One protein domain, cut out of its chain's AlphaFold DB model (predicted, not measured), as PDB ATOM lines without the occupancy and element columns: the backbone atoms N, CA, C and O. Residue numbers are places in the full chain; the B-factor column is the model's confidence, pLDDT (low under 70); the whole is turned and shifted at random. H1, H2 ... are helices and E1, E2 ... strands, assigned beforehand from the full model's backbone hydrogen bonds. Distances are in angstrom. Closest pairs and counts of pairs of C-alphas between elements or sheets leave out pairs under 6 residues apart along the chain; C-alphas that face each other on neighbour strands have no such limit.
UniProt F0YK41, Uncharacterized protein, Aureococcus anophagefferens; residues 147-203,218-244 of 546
ATOM      1  N   THR A 147     -25.360 -28.169  32.464       68.69
ATOM      2  CA  THR A 147     -26.452 -28.766  31.674       68.69
ATOM      3  C   THR A 147     -26.540 -28.232  30.242       68.69
ATOM      4  O   THR A 147     -27.420 -28.642  29.487       68.69
ATOM      5  N   VAL A 148     -25.660 -27.302  29.855       68.44
ATOM      6  CA  VAL A 148     -25.769 -26.589  28.576       68.44
ATOM      7  C   VAL A 148     -25.104 -27.390  27.461       68.44
ATOM      8  O   VAL A 148     -23.876 -27.445  27.362       68.44
ATOM      9  N   ASP A 149     -25.918 -27.954  26.571       70.94
ATOM     10  CA  ASP A 149     -25.443 -28.442  25.280       70.94
ATOM     11  C   ASP A 149     -25.502 -27.321  24.229       70.94
ATOM     12  O   ASP A 149     -26.565 -26.807  23.887       70.94
ATOM     13  N   ASN A 150     -24.336 -26.934  23.709       72.50
ATOM     14  CA  ASN A 150     -24.202 -25.902  22.679       72.50
ATOM     15  C   ASN A 150     -24.203 -26.472  21.249       72.50
ATOM     16  O   ASN A 150     -24.003 -25.710  20.301       72.50
ATOM     17  N   SER A 151     -24.423 -27.778  21.070       71.88
ATOM     18  CA  SER A 151     -24.439 -28.442  19.759       71.88
ATOM     19  C   SER A 151     -25.406 -27.781  18.758       71.88
ATOM     20  O   SER A 151     -25.038 -27.547  17.605       71.88
ATOM     21  N   GLY A 152     -26.599 -27.375  19.206       69.38
ATOM     22  CA  GLY A 152     -27.624 -26.716  18.378       69.38
ATOM     23  C   GLY A 152     -27.396 -25.222  18.103       69.38
ATOM     24  O   GLY A 152     -28.088 -24.627  17.275       69.38
ATOM     25  N   ARG A 153     -26.411 -24.587  18.755       78.94
ATOM     26  CA  ARG A 153     -26.200 -23.131  18.663       78.94
ATOM     27  C   ARG A 153     -25.832 -22.679  17.251       78.94
ATOM     28  O   ARG A 153     -26.247 -21.604  16.825       78.94
ATOM     29  N   TYR A 154     -25.058 -23.483  16.524       81.75
ATOM     30  CA  TYR A 154     -24.653 -23.156  15.156       81.75
ATOM     31  C   TYR A 154     -25.855 -23.104  14.201       81.75
ATOM     32  O   TYR A 154     -25.987 -22.143  13.445       81.75
ATOM     33  N   GLY A 155     -26.755 -24.093  14.275       78.81
ATOM     34  CA  GLY A 155     -27.977 -24.132  13.467       78.81
ATOM     35  C   GLY A 155     -28.878 -22.928  13.741       78.81
ATOM     36  O   GLY A 155     -29.298 -22.246  12.805       78.81
ATOM     37  N   PHE A 156     -29.070 -22.593  15.020       82.12
ATOM     38  CA  PHE A 156     -29.818 -21.407  15.440       82.12
ATOM     39  C   PHE A 156     -29.205 -20.094  14.934       82.12
ATOM     40  O   PHE A 156     -29.922 -19.250  14.407       82.12
ATOM     41  N   LEU A 157     -27.883 -19.915  15.035       86.31
ATOM     42  CA  LEU A 157     -27.220 -18.686  14.577       86.31
ATOM     43  C   LEU A 157     -27.204 -18.541  13.051       86.31
ATOM     44  O   LEU A 157     -27.286 -17.423  12.550       86.31
ATOM     45  N   LYS A 158     -27.078 -19.651  12.316       84.25
ATOM     46  CA  LYS A 158     -27.001 -19.637  10.851       84.25
ATOM     47  C   LYS A 158     -28.369 -19.447  10.201       84.25
ATOM     48  O   LYS A 158     -28.493 -18.655   9.273       84.25
ATOM     49  N   TYR A 159     -29.370 -20.199  10.656       83.69
ATOM     50  CA  TYR A 159     -30.678 -20.253  10.003       83.69
ATOM     51  C   TYR A 159     -31.745 -19.424  10.723       83.69
ATOM     52  O   TYR A 159     -32.726 -19.032  10.089       83.69
ATOM     53  N   GLY A 160     -31.559 -19.101  12.006       85.38
ATOM     54  CA  GLY A 160     -32.462 -18.241  12.771       85.38
ATOM     55  C   GLY A 160     -33.912 -18.717  12.704       85.38
ATOM     56  O   GLY A 160     -34.231 -19.835  13.093       85.38
ATOM     57  N   THR A 161     -34.788 -17.864  12.172       84.38
ATOM     58  CA  THR A 161     -36.229 -18.115  11.998       84.38
ATOM     59  C   THR A 161     -36.596 -18.687  10.622       84.38
ATOM     60  O   THR A 161     -37.761 -18.657  10.230       84.38
ATOM     61  N   SER A 162     -35.620 -19.186   9.858       87.38
ATOM     62  CA  SER A 162     -35.864 -19.732   8.520       87.38
ATOM     63  C   SER A 162     -36.595 -21.071   8.599       87.38
ATOM     64  O   SER A 162     -36.082 -22.048   9.148       87.38
ATOM     65  N   VAL A 163     -37.788 -21.118   8.005       92.31
ATOM     66  CA  VAL A 163     -38.651 -22.306   7.961       92.31
ATOM     67  C   VAL A 163     -38.990 -22.632   6.516       92.31
ATOM     68  O   VAL A 163     -39.475 -21.773   5.772       92.31
ATOM     69  N   LEU A 164     -38.776 -23.886   6.125       91.00
ATOM     70  CA  LEU A 164     -39.216 -24.393   4.832       91.00
ATOM     71  C   LEU A 164     -40.660 -24.868   4.953       91.00
ATOM     72  O   LEU A 164     -40.999 -25.621   5.863       91.00
ATOM     73  N   ARG A 165     -41.526 -24.402   4.057       92.12
ATOM     74  CA  ARG A 165     -42.966 -24.638   4.120       92.12
ATOM     75  C   ARG A 165     -43.428 -25.334   2.851       92.12
ATOM     76  O   ARG A 165     -43.277 -24.799   1.752       92.12
ATOM     77  N   PHE A 166     -44.023 -26.505   3.026       88.56
ATOM     78  CA  PHE A 166     -44.572 -27.318   1.952       88.56
ATOM     79  C   PHE A 166     -46.074 -27.496   2.124       88.56
ATOM     80  O   PHE A 166     -46.590 -27.623   3.233       88.56
ATOM     81  N   TYR A 167     -46.770 -27.542   1.000       88.69
ATOM     82  CA  TYR A 167     -48.167 -27.920   0.916       88.69
ATOM     83  C   TYR A 167     -48.234 -29.378   0.496       88.69
ATOM     84  O   TYR A 167     -47.491 -29.818  -0.386       88.69
ATOM     85  N   CYS A 168     -49.115 -30.135   1.131       85.12
ATOM     86  CA  CYS A 168     -49.235 -31.560   0.888       85.12
ATOM     87  C   CYS A 168     -50.662 -32.045   1.104       85.12
ATOM     88  O   CYS A 168     -51.475 -31.375   1.744       85.12
ATOM     89  N   PHE A 169     -50.965 -33.210   0.549       84.38
ATOM     90  CA  PHE A 169     -52.221 -33.896   0.801       84.38
ATOM     91  C   PHE A 169     -51.968 -35.351   1.169       84.38
ATOM     92  O   PHE A 169     -50.966 -35.960   0.778       84.38
ATOM     93  N   TRP A 170     -52.897 -35.893   1.937       85.38
ATOM     94  CA  TRP A 170     -53.024 -37.310   2.204       85.38
ATOM     95  C   TRP A 170     -54.324 -37.771   1.562       85.38
ATOM     96  O   TRP A 170     -55.383 -37.200   1.809       85.38
ATOM     97  N   ASP A 171     -54.210 -38.758   0.688       82.44
ATOM     98  CA  ASP A 171     -55.335 -39.362  -0.007       82.44
ATOM     99  C   ASP A 171     -55.654 -40.692   0.669       82.44
ATOM    100  O   ASP A 171     -54.888 -41.648   0.532       82.44
ATOM    101  N   ASP A 172     -56.743 -40.714   1.439       82.75
ATOM    102  CA  ASP A 172     -57.278 -41.926   2.065       82.75
ATOM    103  C   ASP A 172     -58.544 -42.424   1.347       82.75
ATOM    104  O   ASP A 172     -59.248 -43.278   1.869       82.75
ATOM    105  N   SER A 173     -58.847 -41.939   0.134       76.00
ATOM    106  CA  SER A 173     -60.108 -42.225  -0.584       76.00
ATOM    107  C   SER A 173     -60.415 -43.714  -0.807       76.00
ATOM    108  O   SER A 173     -61.561 -44.085  -1.049       76.00
ATOM    109  N   THR A 174     -59.411 -44.589  -0.712       78.19
ATOM    110  CA  THR A 174     -59.578 -46.047  -0.789       78.19
ATOM    111  C   THR A 174     -60.180 -46.672   0.473       78.19
ATOM    112  O   THR A 174     -60.630 -47.817   0.436       78.19
ATOM    113  N   SER A 175     -60.147 -45.964   1.601       80.56
ATOM    114  CA  SER A 175     -60.682 -46.415   2.884       80.56
ATOM    115  C   SER A 175     -62.195 -46.186   2.960       80.56
ATOM    116  O   SER A 175     -62.720 -45.241   2.378       80.56
ATOM    117  N   LEU A 176     -62.912 -47.027   3.716       72.56
ATOM    118  CA  LEU A 176     -64.385 -47.032   3.807       72.56
ATOM    119  C   LEU A 176     -64.991 -45.667   4.202       72.56
ATOM    120  O   LEU A 176     -66.123 -45.362   3.839       72.56
ATOM    121  N   TYR A 177     -64.232 -44.853   4.938       76.31
ATOM    122  CA  TYR A 177     -64.600 -43.497   5.357       76.31
ATOM    123  C   TYR A 177     -63.501 -42.478   5.053       76.31
ATOM    124  O   TYR A 177     -63.437 -41.429   5.692       76.31
ATOM    125  N   GLY A 178     -62.590 -42.817   4.146       72.31
ATOM    126  CA  GLY A 178     -61.435 -41.983   3.892       72.31
ATOM    127  C   GLY A 178     -61.772 -40.793   3.010       72.31
ATOM    128  O   GLY A 178     -62.585 -40.868   2.088       72.31
ATOM    129  N   ASP A 179     -61.139 -39.673   3.323       76.50
ATOM    130  CA  ASP A 179     -61.231 -38.439   2.571       76.50
ATOM    131  C   ASP A 179     -59.843 -37.968   2.130       76.50
ATOM    132  O   ASP A 179     -58.803 -38.456   2.581       76.50
ATOM    133  N   VAL A 180     -59.820 -37.023   1.194       80.50
ATOM    134  CA  VAL A 180     -58.585 -36.328   0.837       80.50
ATOM    135  C   VAL A 180     -58.395 -35.183   1.826       80.50
ATOM    136  O   VAL A 180     -59.201 -34.255   1.888       80.50
ATOM    137  N   GLN A 181     -57.315 -35.236   2.600       81.69
ATOM    138  CA  GLN A 181     -56.993 -34.241   3.622       81.69
ATOM    139  C   GLN A 181     -55.783 -33.408   3.209       81.69
ATOM    140  O   GLN A 181     -54.766 -33.939   2.766       81.69
ATOM    141  N   MET A 182     -55.868 -32.090   3.393       82.44
ATOM    142  CA  MET A 182     -54.771 -31.166   3.102       82.44
ATOM    143  C   MET A 182     -53.997 -30.780   4.365       82.44
ATOM    144  O   MET A 182     -54.579 -30.442   5.400       82.44
ATOM    145  N   PHE A 183     -52.672 -30.745   4.245       86.62
ATOM    146  CA  PHE A 183     -51.751 -30.397   5.322       86.62
ATOM    147  C   PHE A 183     -50.692 -29.396   4.851       86.62
ATOM    148  O   PHE A 183     -50.371 -29.278   3.663       86.62
ATOM    149  N   LYS A 184     -50.109 -28.688   5.815       89.25
ATOM    150  CA  LYS A 184     -48.891 -27.894   5.653       89.25
ATOM    151  C   LYS A 184     -47.780 -28.545   6.459       89.25
ATOM    152  O   LYS A 184     -47.987 -28.869   7.622       89.25
ATOM    153  N   VAL A 185     -46.618 -28.715   5.851       89.38
ATOM    154  CA  VAL A 185     -45.420 -29.229   6.518       89.38
ATOM    155  C   VAL A 185     -44.449 -28.075   6.692       89.38
ATOM    156  O   VAL A 185     -44.070 -27.428   5.715       89.38
ATOM    157  N   HIS A 186     -44.060 -27.816   7.930       91.75
ATOM    158  CA  HIS A 186     -43.011 -26.883   8.300       91.75
ATOM    159  C   HIS A 186     -41.759 -27.675   8.669       91.75
ATOM    160  O   HIS A 186     -41.816 -28.573   9.502       91.75
ATOM    161  N   TYR A 187     -40.634 -27.345   8.045       90.75
ATOM    162  CA  TYR A 187     -39.320 -27.879   8.379       90.75
ATOM    163  C   TYR A 187     -38.454 -26.746   8.922       90.75
ATOM    164  O   TYR A 187     -38.191 -25.757   8.225       90.75
ATOM    165  N   PHE A 188     -38.022 -26.887  10.168       90.75
ATOM    166  CA  PHE A 188     -37.225 -25.895  10.870       90.75
ATOM    167  C   PHE A 188     -35.738 -26.155  10.613       90.75
ATOM    168  O   PHE A 188     -35.178 -27.169  11.021       90.75
ATOM    169  N   LEU A 189     -35.072 -25.230   9.914       87.44
ATOM    170  CA  LEU A 189     -33.665 -25.396   9.523       87.44
ATOM    171  C   LEU A 189     -32.687 -25.325  10.707       87.44
ATOM    172  O   LEU A 189     -31.551 -25.777  10.588       87.44
ATOM    173  N   TYR A 190     -33.097 -24.738  11.834       83.44
ATOM    174  CA  TYR A 190     -32.215 -24.529  12.982       83.44
ATOM    175  C   TYR A 190     -32.041 -25.778  13.862       83.44
ATOM    176  O   TYR A 190     -30.971 -25.946  14.445       83.44
ATOM    177  N   ASP A 191     -33.053 -26.644  13.953       82.75
ATOM    178  CA  ASP A 191     -33.053 -27.858  14.786       82.75
ATOM    179  C   ASP A 191     -33.411 -29.139  14.009       82.75
ATOM    180  O   ASP A 191     -33.414 -30.226  14.586       82.75
ATOM    181  N   ASN A 192     -33.662 -29.031  12.699       85.56
ATOM    182  CA  ASN A 192     -34.089 -30.123  11.821       85.56
ATOM    183  C   ASN A 192     -35.396 -30.802  12.266       85.56
ATOM    184  O   ASN A 192     -35.618 -31.980  11.973       85.56
ATOM    185  N   THR A 193     -36.265 -30.076  12.973       86.69
ATOM    186  CA  THR A 193     -37.578 -30.583  13.383       86.69
ATOM    187  C   THR A 193     -38.641 -30.347  12.311       86.69
ATOM    188  O   THR A 193     -38.516 -29.479  11.440       86.69
ATOM    189  N   ILE A 194     -39.698 -31.164  12.354       87.12
ATOM    190  CA  ILE A 194     -40.822 -31.112  11.417       87.12
ATOM    191  C   ILE A 194     -42.118 -30.927  12.196       87.12
ATOM    192  O   ILE A 194     -42.409 -31.685  13.119       87.12
ATOM    193  N   GLU A 195     -42.927 -29.969  11.763       87.75
ATOM    194  CA  GLU A 195     -44.292 -29.753  12.234       87.75
ATOM    195  C   GLU A 195     -45.269 -29.960  11.067       87.75
ATOM    196  O   GLU A 195     -45.065 -29.449   9.965       87.75
ATOM    197  N   ILE A 196     -46.339 -30.726  11.297       87.44
ATOM    198  CA  ILE A 196     -47.383 -30.996  10.300       87.44
ATOM    199  C   ILE A 196     -48.694 -30.386  10.798       87.44
ATOM    200  O   ILE A 196     -49.247 -30.824  11.802       87.44
ATOM    201  N   LEU A 197     -49.204 -29.386  10.080       86.19
ATOM    202  CA  LEU A 197     -50.428 -28.663  10.411       86.19
ATOM    203  C   LEU A 197     -51.573 -29.064   9.480       86.19
ATOM    204  O   LEU A 197     -51.460 -28.978   8.256       86.19
ATOM    205  N   THR A 198     -52.713 -29.438  10.053       82.00
ATOM    206  CA  THR A 198     -53.963 -29.673   9.315       82.00
ATOM    207  C   THR A 198     -54.538 -28.360   8.791       82.00
ATOM    208  O   THR A 198     -54.680 -27.397   9.550       82.00
ATOM    209  N   VAL A 199     -54.942 -28.313   7.521       78.06
ATOM    210  CA  VAL A 199     -55.669 -27.160   6.973       78.06
ATOM    211  C   VAL A 199     -57.164 -27.401   7.140       78.06
ATOM    212  O   VAL A 199     -57.776 -28.147   6.381       78.06
ATOM    213  N   ALA A 200     -57.770 -26.768   8.146       60.84
ATOM    214  CA  ALA A 200     -59.211 -26.862   8.355       60.84
ATOM    215  C   ALA A 200     -59.963 -26.194   7.192       60.84
ATOM    216  O   ALA A 200     -59.930 -24.971   7.025       60.84
ATOM    217  N   HIS A 201     -60.685 -26.986   6.397       52.94
ATOM    218  CA  HIS A 201     -61.684 -26.440   5.487       52.94
ATOM    219  C   HIS A 201     -62.847 -25.878   6.305       52.94
ATOM    220  O   HIS A 201     -63.378 -26.533   7.201       52.94
ATOM    221  N   ARG A 202     -63.275 -24.656   5.967       43.44
ATOM    222  CA  ARG A 202     -64.229 -23.803   6.706       43.44
ATOM    223  C   ARG A 202     -65.648 -24.389   6.899       43.44
ATOM    224  O   ARG A 202     -66.547 -23.655   7.298       43.44
ATOM    225  N   ARG A 203     -65.876 -25.672   6.587       38.03
ATOM    226  CA  ARG A 203     -67.166 -26.382   6.669       38.03
ATOM    227  C   ARG A 203     -67.080 -27.864   7.077       38.03
ATOM    228  O   ARG A 203     -68.081 -28.558   6.939       38.03
ATOM    229  N   MET A 218     -48.762 -41.900   4.168       67.75
ATOM    230  CA  MET A 218     -48.050 -41.506   2.953       67.75
ATOM    231  C   MET A 218     -48.537 -40.129   2.494       67.75
ATOM    232  O   MET A 218     -49.539 -40.015   1.791       67.75
ATOM    233  N   ILE A 219     -47.835 -39.079   2.917       78.94
ATOM    234  CA  ILE A 219     -48.153 -37.690   2.572       78.94
ATOM    235  C   ILE A 219     -47.452 -37.316   1.258       78.94
ATOM    236  O   ILE A 219     -46.237 -37.476   1.128       78.94
ATOM    237  N   LYS A 220     -48.205 -36.798   0.280       79.69
ATOM    238  CA  LYS A 220     -47.674 -36.332  -1.011       79.69
ATOM    239  C   LYS A 220     -47.494 -34.816  -0.993       79.69
ATOM    240  O   LYS A 220     -48.459 -34.086  -0.773       79.69
ATOM    241  N   LEU A 221     -46.274 -34.338  -1.246       83.75
ATOM    242  CA  LEU A 221     -45.982 -32.909  -1.399       83.75
ATOM    243  C   LEU A 221     -46.483 -32.415  -2.766       83.75
ATOM    244  O   LEU A 221     -46.175 -33.022  -3.788       83.75
ATOM    245  N   ILE A 222     -47.241 -31.319  -2.776       85.75
ATOM    246  CA  ILE A 222     -47.812 -30.707  -3.992       85.75
ATOM    247  C   ILE A 222     -47.135 -29.402  -4.374       85.75
ATOM    248  O   ILE A 222     -47.004 -29.096  -5.557       85.75
ATOM    249  N   ASP A 223     -46.737 -28.609  -3.383       86.69
ATOM    250  CA  ASP A 223     -46.206 -27.274  -3.614       86.69
ATOM    251  C   ASP A 223     -45.262 -26.872  -2.482       86.69
ATOM    252  O   ASP A 223     -45.313 -27.415  -1.378       86.69
ATOM    253  N   ALA A 224     -44.419 -25.888  -2.755       87.75
ATOM    254  CA  ALA A 224     -43.531 -25.275  -1.780       87.75
ATOM    255  C   ALA A 224     -43.732 -23.761  -1.805       87.75
ATOM    256  O   ALA A 224     -43.968 -23.173  -2.864       87.75
ATOM    257  N   ASP A 225     -43.635 -23.126  -0.639       90.25
ATOM    258  CA  ASP A 225     -43.729 -21.672  -0.555       90.25
ATOM    259  C   ASP A 225     -42.560 -21.005  -1.300       90.25
ATOM    260  O   ASP A 225     -41.497 -21.602  -1.495       90.25
ATOM    261  N   ARG A 226     -42.732 -19.746  -1.710       89.75
ATOM    262  CA  ARG A 226     -41.741 -19.029  -2.526       89.75
ATOM    263  C   ARG A 226     -40.365 -19.000  -1.863       89.75
ATOM    264  O   ARG A 226     -39.383 -19.362  -2.493       89.75
ATOM    265  N   ALA A 227     -40.318 -18.683  -0.570       89.75
ATOM    266  CA  ALA A 227     -39.074 -18.683   0.201       89.75
ATOM    267  C   ALA A 227     -38.383 -20.059   0.219       89.75
ATOM    268  O   ALA A 227     -37.161 -20.146   0.221       89.75
ATOM    269  N   THR A 228     -39.162 -21.145   0.212       88.75
ATOM    270  CA  THR A 228     -38.632 -22.513   0.148       88.75
ATOM    271  C   THR A 228     -38.077 -22.816  -1.237       88.75
ATOM    272  O   THR A 228     -36.983 -23.355  -1.338       88.75
ATOM    273  N   ARG A 229     -38.768 -22.411  -2.308       86.38
ATOM    274  CA  ARG A 229     -38.235 -22.516  -3.674       86.38
ATOM    275  C   ARG A 229     -36.926 -21.750  -3.846       86.38
ATOM    276  O   ARG A 229     -35.975 -22.316  -4.372       86.38
ATOM    277  N   ASP A 230     -36.870 -20.515  -3.356       89.75
ATOM    278  CA  ASP A 230     -35.672 -19.675  -3.434       89.75
ATOM    279  C   ASP A 230     -34.500 -20.310  -2.661       89.75
ATOM    280  O   ASP A 230     -33.375 -20.331  -3.155       89.75
ATOM    281  N   PHE A 231     -34.766 -20.898  -1.488       88.44
ATOM    282  CA  PHE A 231     -33.764 -21.629  -0.704       88.44
ATOM    283  C   PHE A 231     -33.197 -22.840  -1.462       88.44
ATOM    284  O   PHE A 231     -31.983 -22.966  -1.589       88.44
ATOM    285  N   TYR A 232     -34.058 -23.706  -2.009       86.50
ATOM    286  CA  TYR A 232     -33.604 -24.867  -2.785       86.50
ATOM    287  C   TYR A 232     -32.840 -24.445  -4.046       86.50
ATOM    288  O   TYR A 232     -31.822 -25.051  -4.370       86.50
ATOM    289  N   TYR A 233     -33.267 -23.362  -4.702       88.81
ATOM    290  CA  TYR A 233     -32.563 -22.800  -5.852       88.81
ATOM    291  C   TYR A 233     -31.147 -22.323  -5.488       88.81
ATOM    292  O   TYR A 233     -30.199 -22.613  -6.216       88.81
ATOM    293  N   MET A 234     -30.973 -21.653  -4.340       87.50
ATOM    294  CA  MET A 234     -29.649 -21.247  -3.843       87.50
ATOM    295  C   MET A 234     -28.745 -22.442  -3.505       87.50
ATOM    296  O   MET A 234     -27.537 -22.366  -3.717       87.50
ATOM    297  N   GLU A 235     -29.320 -23.549  -3.037       86.38
ATOM    298  CA  GLU A 235     -28.611 -24.815  -2.790       86.38
ATOM    299  C   GLU A 235     -28.381 -25.638  -4.080       86.38
ATOM    300  O   GLU A 235     -27.809 -26.727  -4.039       86.38
ATOM    301  N   GLY A 236     -28.796 -25.126  -5.247       84.19
ATOM    302  CA  GLY A 236     -28.572 -25.749  -6.556       84.19
ATOM    303  C   GLY A 236     -29.591 -26.826  -6.945       84.19
ATOM    304  O   GLY A 236     -29.310 -27.642  -7.823       84.19
ATOM    305  N   ILE A 237     -30.763 -26.852  -6.304       85.44
ATOM    306  CA  ILE A 237     -31.850 -27.803  -6.566       85.44
ATOM    307  C   ILE A 237     -33.090 -27.042  -7.045       85.44
ATOM    308  O   ILE A 237     -33.697 -26.271  -6.308       85.44
ATOM    309  N   GLU A 238     -33.534 -27.304  -8.271       79.81
ATOM    310  CA  GLU A 238     -34.772 -26.719  -8.789       79.81
ATOM    311  C   GLU A 238     -35.987 -27.579  -8.416       79.81
ATOM    312  O   GLU A 238     -36.082 -28.755  -8.779       79.81
ATOM    313  N   LEU A 239     -36.937 -26.990  -7.681       81.38
ATOM    314  CA  LEU A 239     -38.214 -27.634  -7.366       81.38
ATOM    315  C   LEU A 239     -39.165 -27.571  -8.568       81.38
ATOM    316  O   LEU A 239     -39.277 -26.544  -9.236       81.38
ATOM    317  N   GLY A 240     -39.905 -28.659  -8.793       77.69
ATOM    318  CA  GLY A 240     -40.900 -28.751  -9.861       77.69
ATOM    319  C   GLY A 240     -42.081 -27.769  -9.724       77.69
ATOM    320  O   GLY A 240     -42.258 -27.105  -8.689       77.69
ATOM    321  N   PRO A 241     -42.917 -27.672 -10.774       82.38
ATOM    322  CA  PRO A 241     -44.133 -26.869 -10.735       82.38
ATOM    323  C   PRO A 241     -45.121 -27.416  -9.696       82.38
ATOM    324  O   PRO A 241     -45.073 -28.589  -9.326       82.38
ATOM    325  N   ARG A 242     -46.021 -26.544  -9.228       80.12
ATOM    326  CA  ARG A 242     -47.119 -26.921  -8.331       80.12
ATOM    327  C   ARG A 242     -47.957 -28.033  -8.964       80.12
ATOM    328  O   ARG A 242     -48.360 -27.908 -10.118       80.12
ATOM    329  N   LEU A 243     -48.246 -29.071  -8.187       79.94
ATOM    330  CA  LEU A 243     -49.178 -30.132  -8.555       79.94
ATOM    331  C   LEU A 243     -50.578 -29.797  -8.040       79.94
ATOM    332  O   LEU A 243     -50.740 -29.342  -6.903       79.94
ATOM    333  N   ASP A 244     -51.589 -30.040  -8.867       75.88
ATOM    334  CA  ASP A 244     -52.976 -29.881  -8.453       75.88
ATOM    335  C   ASP A 244     -53.412 -31.074  -7.589       75.88
ATOM    336  O   ASP A 244     -53.085 -32.224  -7.908       75.88
TER     337      ASP A 244
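This is residues 147 to 203 and 218 to 244 of the 546 residues of an uncharacterized protein of Aureococcus anophagefferens (UniProt F0YK41). Picture a strongly twisted ribbon of four strands, built round a long hairpin of E1 and E2, with short E3 along one edge and short E4 along the other. A small helix, H1, sits off the end of the ribbon where E1 begins, while H2 packs on E1 near that same end and the last residues, 235 to 244, fold back past E4. The printed part has 84 residues with two named helices and four named strands, in the order H1 E1 E2 E3 E4 H2; the sheet order is E3 E2 E1 E4, antiparallel throughout. The class is mixed, helices and strands. The whole is loose, with a radius of gyration of the C-alphas of 16.1 A and spans of 50 by 36 by 23 A.

Start at Thr 147 and go on to C-alpha 153 at (-26.200, -23.131, 18.663), where H1 begins; it covers residues 153 to 159. Next comes E1, residues 163 to 171, 25.2 A from first to last C-alpha, beginning at C-alpha 163 at (-38.651, -22.306, 7.961). E2, residues 180 to 188, measures 25.8 A, and E3, residues 194 to 198, measures 13.4 A. After the cut look for E4, residues 220 to 224, 11.8 A long, and then H2, residues 226 to 234, 12.4 A long, ending at C-alpha 234 at (-29.649, -21.247, -3.843).

Begin with the inner strands E1 and E2, a hairpin at 158 degrees, where N 166 and O 185 are 2.8 A apart, within hydrogen-bond range. E2 and E3 form the next hairpin, at 150 degrees, with N 186 and O 195 at 2.8 A; together E1 E2 E3 are a meander, each strand the antiparallel neighbour of the one before. On the other side of E1 lies the edge strand E4, at 144 degrees, with N 167 and O 223 at 2.8 A. H2 is on the sheet at a height over the sheet of 6.0 A but over none of its strands; its closest C-alphas to E1 are those of Thr 228 and Leu 164, 5.1 A apart. H1 is not on the sheet, and it is apart from H2. In H1 and H2 every O i to N i+4 pair is within hydrogen-bond range.

The two C-alphas farthest apart are those of Thr 147 and Leu 176, 50.5 A. Residues 204 to 217 are not printed, and C-alphas 203 and 218 stand 24.7 A apart across that cut. Of the links that are printed whole, none is long. The mean pLDDT of the printed part is 81.5; look for values under 70 at residues 147 to 148, 152, 200 to 203 and 218.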